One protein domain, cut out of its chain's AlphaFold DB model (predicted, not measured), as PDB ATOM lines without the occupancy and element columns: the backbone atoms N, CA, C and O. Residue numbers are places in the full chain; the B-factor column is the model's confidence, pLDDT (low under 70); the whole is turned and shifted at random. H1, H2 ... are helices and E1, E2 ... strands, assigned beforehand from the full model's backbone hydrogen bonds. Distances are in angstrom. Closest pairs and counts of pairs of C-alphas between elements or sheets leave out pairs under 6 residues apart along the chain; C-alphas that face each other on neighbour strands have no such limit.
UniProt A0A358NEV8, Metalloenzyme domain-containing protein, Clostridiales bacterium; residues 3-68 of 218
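Overview. This is residues 3 to 68 of the 218 residues of the protein "Metalloenzyme domain-containing protein" of Clostridiales bacterium (UniProt A0A358NEV8). A loosely built small domain has a strand hairpin, E1 and E2, on one side and the short helix H2 on the opposite side, with H3, the longest helix, at a level between them. H3 leads into a second hairpin, E3 and E4, whose residues 60 to 65 stick out at one end of the long axis, while the short H1 lies at the other end and residues 23 to 36 wind along a further side as a long loop. The 66 printed residues run E1, E2, H1, H2, H3, E3, E4, with two separate antiparallel sheets of two strands. The class is mixed, helices and strands, with under half of the residues in named elements. The whole is only just compact, close to loose, with a radius of gyration of the C-alphas of 12.7 A and spans of 38 by 26 by 22 A.

Arrangement. E1, residues 3 to 5, and E2, residues 11 to 14, form an antiparallel hairpin at 159 degrees, with N 4 and O 12 2.8 A apart, within hydrogen-bond range. H1, residues 19 to 22, H2, residues 37 to 40, and H3, residues 48 to 56, touch no other helix. E3, residues 59 to 61, and E4, residues 64 to 66, form the other antiparallel hairpin at 138 degrees, with N 66 and O 59 2.8 A apart, within hydrogen-bond range. E2 is apart from H3, E3 and E4. In H3 every O i to N i+4 pair is within hydrogen-bond range; H1 and H2 are too short for such a pair.

Along the chain. E1 begins at C-alpha 3 (-35.347, 15.033, -44.814) and is 6.8 A long; E2 is 10.0 A. H1 measures 5.1 A, H2 5.0 A and H3 11.8 A, beginning at C-alpha 48 (-32.524, 24.496, -32.084). E3 is 6.9 A and E4 6.5 A, ending at C-alpha 66 (-37.351, 5.601, -30.880).

Size, cuts and confidence. The two C-alphas farthest apart, those of Lys 19 and Arg 62, are 38.5 A apart. The printed part has no cut. The link from H1 to H2 is long, with 14 residues. No printed residue is under 70 in pLDDT.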
ATOM      1  N   PHE A   3     -35.636  16.363 -45.326       93.19
ATOM      2  CA  PHE A   3     -35.347  15.033 -44.814       93.19
ATOM      3  C   PHE A   3     -35.672  14.020 -45.907       93.19
ATOM      4  O   PHE A   3     -36.740  14.084 -46.514       93.19
ATOM      5  N   HIS A   4     -34.730  13.132 -46.192       93.06
ATOM      6  CA  HIS A   4     -34.830  12.137 -47.247       93.06
ATOM      7  C   HIS A   4     -34.541  10.768 -46.648       93.06
ATOM      8  O   HIS A   4     -33.446  10.537 -46.140       93.06
ATOM      9  N   HIS A   5     -35.503   9.855 -46.727       90.44
ATOM     10  CA  HIS A   5     -35.228   8.450 -46.463       90.44
ATOM     11  C   HIS A   5     -34.331   7.889 -47.576       90.44
ATOM     12  O   HIS A   5     -34.523   8.230 -48.747       90.44
ATOM     13  N   LEU A   6     -33.339   7.078 -47.204       84.94
ATOM     14  CA  LEU A   6     -32.456   6.394 -48.144       84.94
ATOM     15  C   LEU A   6     -32.849   4.913 -48.224       84.94
ATOM     16  O   LEU A   6     -33.671   4.549 -49.057       84.94
ATOM     17  N   THR A   7     -32.286   4.082 -47.346       79.75
ATOM     18  CA  THR A   7     -32.539   2.639 -47.252       79.75
ATOM     19  C   THR A   7     -32.578   2.211 -45.788       79.75
ATOM     20  O   THR A   7     -31.884   2.796 -44.955       79.75
ATOM     21  N   ASP A   8     -33.381   1.198 -45.460       83.94
ATOM     22  CA  ASP A   8     -33.521   0.625 -44.113       83.94
ATOM     23  C   ASP A   8     -33.721   1.677 -43.005       83.94
ATOM     24  O   ASP A   8     -34.759   2.327 -42.924       83.94
ATOM     25  N   TYR A   9     -32.727   1.866 -42.134       86.12
ATOM     26  CA  TYR A   9     -32.745   2.853 -41.049       86.12
ATOM     27  C   TYR A   9     -32.021   4.162 -41.412       86.12
ATOM     28  O   TYR A   9     -31.967   5.094 -40.609       86.12
ATOM     29  N   ARG A  10     -31.435   4.254 -42.611       87.75
ATOM     30  CA  ARG A  10     -30.584   5.366 -43.048       87.75
ATOM     31  C   ARG A  10     -31.424   6.471 -43.673       87.75
ATOM     32  O   ARG A  10     -32.297   6.239 -44.510       87.75
ATOM     33  N   SER A  11     -31.132   7.702 -43.275       91.81
ATOM     34  CA  SER A  11     -31.785   8.902 -43.793       91.81
ATOM     35  C   SER A  11     -30.778  10.039 -43.915       91.81
ATOM     36  O   SER A  11     -29.816  10.105 -43.155       91.81
ATOM     37  N   LEU A  12     -31.010  10.946 -44.860       92.62
ATOM     38  CA  LEU A  12     -30.226  12.157 -45.059       92.62
ATOM     39  C   LEU A  12     -31.042  13.381 -44.652       92.62
ATOM     40  O   LEU A  12     -32.135  13.624 -45.165       92.62
ATOM     41  N   MET A  13     -30.457  14.206 -43.791       93.06
ATOM     42  CA  MET A  13     -31.021  15.489 -43.399       93.06
ATOM     43  C   MET A  13     -30.195  16.634 -43.989       93.06
ATOM     44  O   MET A  13     -28.993  16.738 -43.767       93.06
ATOM     45  N   ILE A  14     -30.855  17.518 -44.733       93.75
ATOM     46  CA  ILE A  14     -30.250  18.697 -45.351       93.75
ATOM     47  C   ILE A  14     -30.733  19.941 -44.610       93.75
ATOM     48  O   ILE A  14     -31.912  20.319 -44.651       93.75
ATOM     49  N   VAL A  15     -29.794  20.613 -43.957       91.81
ATOM     50  CA  VAL A  15     -30.014  21.854 -43.209       91.81
ATOM     51  C   VAL A  15     -29.208  22.997 -43.817       91.81
ATOM     52  O   VAL A  15     -28.223  22.786 -44.527       91.81
ATOM     53  N   LYS A  16     -29.635  24.237 -43.563       90.12
ATOM     54  CA  LYS A  16     -28.828  25.410 -43.907       90.12
ATOM     55  C   LYS A  16     -27.588  25.394 -43.012       90.12
ATOM     56  O   LYS A  16     -27.724  25.336 -41.796       90.12
ATOM     57  N   GLY A  17     -26.401  25.425 -43.612       84.81
ATOM     58  CA  GLY A  17     -25.156  25.350 -42.852       84.81
ATOM     59  C   GLY A  17     -24.984  26.536 -41.897       84.81
ATOM     60  O   GLY A  17     -25.178  27.686 -42.293       84.81
ATOM     61  N   SER A  18     -24.571  26.247 -40.664       87.56
ATOM     62  CA  SER A  18     -24.080  27.212 -39.674       87.56
ATOM     63  C   SER A  18     -22.707  26.761 -39.159       87.56
ATOM     64  O   SER A  18     -22.300  25.621 -39.404       87.56
ATOM     65  N   LYS A  19     -21.970  27.652 -38.481       87.25
ATOM     66  CA  LYS A  19     -20.708  27.273 -37.819       87.25
ATOM     67  C   LYS A  19     -20.949  26.246 -36.712       87.25
ATOM     68  O   LYS A  19     -20.184  25.303 -36.608       87.25
ATOM     69  N   GLU A  20     -22.032  26.397 -35.955       89.12
ATOM     70  CA  GLU A  20     -22.412  25.488 -34.866       89.12
ATOM     71  C   GLU A  20     -22.621  24.058 -35.366       89.12
ATOM     72  O   GLU A  20     -22.070  23.130 -34.793       89.12
ATOM     73  N   ILE A  21     -23.340  23.884 -36.484       88.31
ATOM     74  CA  ILE A  21     -23.564  22.558 -37.077       88.31
ATOM     75  C   ILE A  21     -22.237  21.938 -37.524       88.31
ATOM     76  O   ILE A  21     -22.009  20.761 -37.292       88.31
ATOM     77  N   GLN A  22     -21.355  22.724 -38.147       86.19
ATOM     78  CA  GLN A  22     -20.062  22.237 -38.652       86.19
ATOM     79  C   GLN A  22     -19.070  21.855 -37.549       86.19
ATOM     80  O   GLN A  22     -18.103  21.162 -37.842       86.19
ATOM     81  N   LEU A  23     -19.283  22.335 -36.323       87.12
ATOM     82  CA  LEU A  23     -18.451  22.036 -35.159       87.12
ATOM     83  C   LEU A  23     -19.018  20.893 -34.309       87.12
ATOM     84  O   LEU A  23     -18.453  20.600 -33.259       87.12
ATOM     85  N   LEU A  24     -20.127  20.271 -34.723       88.44
ATOM     86  CA  LEU A  24     -20.615  19.070 -34.059       88.44
ATOM     87  C   LEU A  24     -19.582  17.953 -34.191       88.44
ATOM     88  O   LEU A  24     -19.099  17.668 -35.287       88.44
ATOM     89  N   GLU A  25     -19.276  17.326 -33.062       84.75
ATOM     90  CA  GLU A  25     -18.457  16.122 -33.019       84.75
ATOM     91  C   GLU A  25     -19.168  14.981 -33.754       84.75
ATOM     92  O   GLU A  25     -20.405  14.918 -33.789       84.75
ATOM     93  N   ASP A  26     -18.384  14.097 -34.373       83.50
ATOM     94  CA  ASP A  26     -18.950  12.895 -34.969       83.50
ATOM     95  C   ASP A  26     -19.293  11.892 -33.872       83.50
ATOM     96  O   ASP A  26     -18.551  11.695 -32.913       83.50
ATOM     97  N   MET A  27     -20.460  11.283 -34.008       88.75
ATOM     98  CA  MET A  27     -21.065  10.446 -32.981       88.75
ATOM     99  C   MET A  27     -21.635   9.218 -33.661       88.75
ATOM    100  O   MET A  27     -22.845   8.990 -33.655       88.75
ATOM    101  N   ALA A  28     -20.768   8.462 -34.326       88.31
ATOM    102  CA  ALA A  28     -21.174   7.285 -35.065       88.31
ATOM    103  C   ALA A  28     -21.827   6.254 -34.117       88.31
ATOM    104  O   ALA A  28     -21.239   5.911 -33.085       88.31
ATOM    105  N   PRO A  29     -23.026   5.723 -34.429       87.56
ATOM    106  CA  PRO A  29     -23.750   4.832 -33.523       87.56
ATOM    107  C   PRO A  29     -22.973   3.576 -33.112       87.56
ATOM    108  O   PRO A  29     -23.128   3.116 -31.986       87.56
ATOM    109  N   HIS A  30     -22.126   3.036 -33.996       81.62
ATOM    110  CA  HIS A  30     -21.338   1.828 -33.725       81.62
ATOM    111  C   HIS A  30     -20.205   2.060 -32.709       81.62
ATOM    112  O   HIS A  30     -19.793   1.121 -32.037       81.62
ATOM    113  N   GLU A  31     -19.743   3.301 -32.532       84.69
ATOM    114  CA  GLU A  31     -18.709   3.643 -31.544       84.69
ATOM    115  C   GLU A  31     -19.286   4.037 -30.176       84.69
ATOM    116  O   GLU A  31     -18.562   4.031 -29.180       84.69
ATOM    117  N   ASN A  32     -20.585   4.358 -30.128       88.44
ATOM    118  CA  ASN A  32     -21.262   4.987 -28.988       88.44
ATOM    119  C   ASN A  32     -22.353   4.091 -28.361       88.44
ATOM    120  O   ASN A  32     -23.269   4.571 -27.686       88.44
ATOM    121  N   ILE A  33     -22.278   2.774 -28.578       86.69
ATOM    122  CA  ILE A  33     -23.234   1.810 -28.017       86.69
ATOM    123  C   ILE A  33     -23.169   1.835 -26.482       86.69
ATOM    124  O   ILE A  33     -22.107   1.679 -25.887       86.69
ATOM    125  N   GLY A  34     -24.330   1.998 -25.841       89.25
ATOM    126  CA  GLY A  34     -24.465   1.996 -24.380       89.25
ATOM    127  C   GLY A  34     -24.244   3.353 -23.704       89.25
ATOM    128  O   GLY A  34     -24.451   3.453 -22.496       89.25
ATOM    129  N   ILE A  35     -23.879   4.396 -24.456       90.31
ATOM    130  CA  ILE A  35     -23.745   5.760 -23.926       90.31
ATOM    131  C   ILE A  35     -25.125   6.352 -23.620       90.31
ATOM    132  O   ILE A  35     -26.117   6.082 -24.306       90.31
ATOM    133  N   ASN A  36     -25.202   7.173 -22.570       91.12
ATOM    134  CA  ASN A  36     -26.435   7.851 -22.197       91.12
ATOM    135  C   ASN A  36     -26.854   8.881 -23.266       91.12
ATOM    136  O   ASN A  36     -26.058   9.717 -23.689       91.12
ATOM    137  N   ILE A  37     -28.132   8.877 -23.658       87.69
ATOM    138  CA  ILE A  37     -28.670   9.780 -24.688       87.69
ATOM    139  C   ILE A  37     -28.473  11.261 -24.334       87.69
ATOM    140  O   ILE A  37     -28.177  12.047 -25.229       87.69
ATOM    141  N   SER A  38     -28.610  11.677 -23.068       87.62
ATOM    142  CA  SER A  38     -28.435  13.094 -22.711       87.62
ATOM    143  C   SER A  38     -26.991  13.566 -22.871       87.62
ATOM    144  O   SER A  38     -26.756  14.727 -23.194       87.62
ATOM    145  N   GLU A  39     -26.031  12.668 -22.649       89.50
ATOM    146  CA  GLU A  39     -24.608  12.936 -22.863       89.50
ATOM    147  C   GLU A  39     -24.302  13.002 -24.362       89.50
ATOM    148  O   GLU A  39     -23.787  14.012 -24.847       89.50
ATOM    149  N   LEU A  40     -24.741  11.979 -25.100       87.94
ATOM    150  CA  LEU A  40     -24.547  11.847 -26.541       87.94
ATOM    151  C   LEU A  40     -25.160  13.024 -27.315       87.94
ATOM    152  O   LEU A  40     -24.553  13.572 -28.220       87.94
ATOM    153  N   PHE A  41     -26.345  13.494 -26.928       87.81
ATOM    154  CA  PHE A  41     -27.026  14.590 -27.622       87.81
ATOM    155  C   PHE A  41     -26.723  15.972 -27.033       87.81
ATOM    156  O   PHE A  41     -27.332  16.954 -27.452       87.81
ATOM    157  N   SER A  42     -25.772  16.102 -26.103       87.00
ATOM    158  CA  SER A  42     -25.457  17.385 -25.455       87.00
ATOM    159  C   SER A  42     -25.011  18.481 -26.439       87.00
ATOM    160  O   SER A  42     -25.319  19.658 -26.240       87.00
ATOM    161  N   GLY A  43     -24.314  18.109 -27.520       85.62
ATOM    162  CA  GLY A  43     -23.937  19.014 -28.609       85.62
ATOM    163  C   GLY A  43     -25.108  19.321 -29.544       85.62
ATOM    164  O   GLY A  43     -25.456  20.482 -29.756       85.62
ATOM    165  N   VAL A  44     -25.759  18.275 -30.063       86.12
ATOM    166  CA  VAL A  44     -26.879  18.386 -31.016       86.12
ATOM    167  C   VAL A  44     -28.076  19.127 -30.413       86.12
ATOM    168  O   VAL A  44     -28.692  19.946 -31.092       86.12
ATOM    169  N   GLY A  45     -28.361  18.908 -29.129       84.06
ATOM    170  CA  GLY A  45     -29.450  19.544 -28.390       84.06
ATOM    171  C   GLY A  45     -29.317  21.065 -28.263       84.06
ATOM    172  O   GLY A  45     -30.318  21.751 -28.075       84.06
ATOM    173  N   LYS A  46     -28.108  21.622 -28.430       87.88
ATOM    174  CA  LYS A  46     -27.881  23.081 -28.458       87.88
ATOM    175  C   LYS A  46     -28.288  23.718 -29.785       87.88
ATOM    176  O   LYS A  46     -28.420  24.935 -29.866       87.88
ATOM    177  N   ILE A  47     -28.472  22.916 -30.833       91.00
ATOM    178  CA  ILE A  47     -28.842  23.402 -32.156       91.00
ATOM    179  C   ILE A  47     -30.358  23.298 -32.297       91.00
ATOM    180  O   ILE A  47     -30.882  22.223 -32.581       91.00
ATOM    181  N   ASN A  48     -31.055  24.431 -32.147       91.31
ATOM    182  CA  ASN A  48     -32.524  24.496 -32.084       91.31
ATOM    183  C   ASN A  48     -33.227  23.648 -33.152       91.31
ATOM    184  O   ASN A  48     -34.089  22.848 -32.816       91.31
ATOM    185  N   ILE A  49     -32.823  23.768 -34.422       91.56
ATOM    186  CA  ILE A  49     -33.466  23.030 -35.522       91.56
ATOM    187  C   ILE A  49     -33.276  21.508 -35.424       91.56
ATOM    188  O   ILE A  49     -34.146  20.759 -35.857       91.56
ATOM    189  N   LEU A  50     -32.150  21.042 -34.874       91.56
ATOM    190  CA  LEU A  50     -31.883  19.614 -34.694       91.56
ATOM    191  C   LEU A  50     -32.617  19.078 -33.468       91.56
ATOM    192  O   LEU A  50     -33.237  18.021 -33.546       91.56
ATOM    193  N   ASN A  51     -32.585  19.828 -32.367       91.31
ATOM    194  CA  ASN A  51     -33.297  19.479 -31.145       91.31
ATOM    195  C   ASN A  51     -34.810  19.398 -31.386       91.31
ATOM    196  O   ASN A  51     -35.437  18.394 -31.065       91.31
ATOM    197  N   GLU A  52     -35.386  20.412 -32.037       93.06
ATOM    198  CA  GLU A  52     -36.801  20.430 -32.414       93.06
ATOM    199  C   GLU A  52     -37.158  19.240 -33.312       93.06
ATOM    200  O   GLU A  52     -38.187  18.599 -33.098       93.06
ATOM    201  N   PHE A  53     -36.296  18.900 -34.280       93.12
ATOM    202  CA  PHE A  53     -36.503  17.736 -35.137       93.12
ATOM    203  C   PHE A  53     -36.522  16.428 -34.342       93.12
ATOM    204  O   PHE A  53     -37.424  15.621 -34.547       93.12
ATOM    205  N   ILE A  54     -35.568  16.214 -33.434       92.00
ATOM    206  CA  ILE A  54     -35.504  14.993 -32.620       92.00
ATOM    207  C   ILE A  54     -36.741  14.882 -31.732       92.00
ATOM    208  O   ILE A  54     -37.439  13.874 -31.795       92.00
ATOM    209  N   GLU A  55     -37.042  15.924 -30.953       91.88
ATOM    210  CA  GLU A  55     -38.149  15.913 -29.991       91.88
ATOM    211  C   GLU A  55     -39.508  15.737 -30.676       91.88
ATOM    212  O   GLU A  55     -40.323  14.926 -30.238       91.88
ATOM    213  N   SER A  56     -39.723  16.412 -31.810       93.94
ATOM    214  CA  SER A  56     -40.972  16.307 -32.579       93.94
ATOM    215  C   SER A  56     -41.136  14.965 -33.299       93.94
ATOM    216  O   SER A  56     -42.228  14.656 -33.767       93.94
ATOM    217  N   ASN A  57     -40.066  14.171 -33.413       93.25
ATOM    218  CA  ASN A  57     -40.065  12.876 -34.095       93.25
ATOM    219  C   ASN A  57     -39.687  11.721 -33.155       93.25
ATOM    220  O   ASN A  57     -39.159  10.698 -33.598       93.25
ATOM    221  N   ARG A  58     -39.967  11.860 -31.856       94.00
ATOM    222  CA  ARG A  58     -39.963  10.731 -30.918       94.00
ATOM    223  C   ARG A  58     -41.236   9.911 -31.098       94.00
ATOM    224  O   ARG A  58     -42.334  10.459 -31.147       94.00
ATOM    225  N   PHE A  59     -41.103   8.591 -31.152       94.44
ATOM    226  CA  PHE A  59     -42.244   7.682 -31.290       94.44
ATOM    227  C   PHE A  59     -42.037   6.389 -30.497       94.44
ATOM    228  O   PHE A  59     -40.919   6.058 -30.105       94.44
ATOM    229  N   LEU A  60     -43.126   5.663 -30.234       96.06
ATOM    230  CA  LEU A  60     -43.117   4.405 -29.486       96.06
ATOM    231  C   LEU A  60     -43.421   3.225 -30.411       96.06
ATOM    232  O   LEU A  60     -44.382   3.263 -31.178       96.06
ATOM    233  N   ILE A  61     -42.640   2.152 -30.297       95.38
ATOM    234  CA  ILE A  61     -42.939   0.848 -30.899       95.38
ATOM    235  C   ILE A  61     -42.750  -0.212 -29.815       95.38
ATOM    236  O   ILE A  61     -41.643  -0.375 -29.307       95.38
ATOM    237  N   ARG A  62     -43.815  -0.958 -29.480       94.75
ATOM    238  CA  ARG A  62     -43.788  -2.034 -28.461       94.75
ATOM    239  C   ARG A  62     -43.158  -1.570 -27.136       94.75
ATOM    240  O   ARG A  62     -42.210  -2.184 -26.652       94.75
ATOM    241  N   ASP A  63     -43.635  -0.433 -26.631       92.81
ATOM    242  CA  ASP A  63     -43.178   0.219 -25.390       92.81
ATOM    243  C   ASP A  63     -41.702   0.645 -25.365       92.81
ATOM    244  O   ASP A  63     -41.168   1.032 -24.328       92.81
ATOM    245  N   LYS A  64     -41.035   0.632 -26.523       93.50
ATOM    246  CA  LYS A  64     -39.695   1.192 -26.699       93.50
ATOM    247  C   LYS A  64     -39.788   2.528 -27.413       93.50
ATOM    248  O   LYS A  64     -40.492   2.653 -28.415       93.50
ATOM    249  N   GLN A  65     -39.060   3.513 -26.903       92.19
ATOM    250  CA  GLN A  65     -38.964   4.833 -27.511       92.19
ATOM    251  C   GLN A  65     -37.876   4.850 -28.583       92.19
ATOM    252  O   GLN A  65     -36.754   4.406 -28.357       92.19
ATOM    253  N   TYR A  66     -38.223   5.403 -29.736       92.94
ATOM    254  CA  TYR A  66     -37.351   5.601 -30.880       92.94
ATOM    255  C   TYR A  66     -37.287   7.088 -31.217       92.94
ATOM    256  O   TYR A  66     -38.212   7.853 -30.938       92.94
ATOM    257  N   MET A  67     -36.176   7.486 -31.824       92.06
ATOM    258  CA  MET A  67     -35.954   8.821 -32.365       92.06
ATOM    259  C   MET A  67     -35.031   8.720 -33.576       92.06
ATOM    260  O   MET A  67     -34.314   7.728 -33.736       92.06
ATOM    261  N   PHE A  68     -34.999   9.762 -34.399       92.25
ATOM    262  CA  PHE A  68     -33.924   9.909 -35.373       92.25
ATOM    263  C   PHE A  68     -32.641  10.338 -34.667       92.25
ATOM    264  O   PHE A  68     -32.673  11.210 -33.804       92.25
TER     265      PHE A  68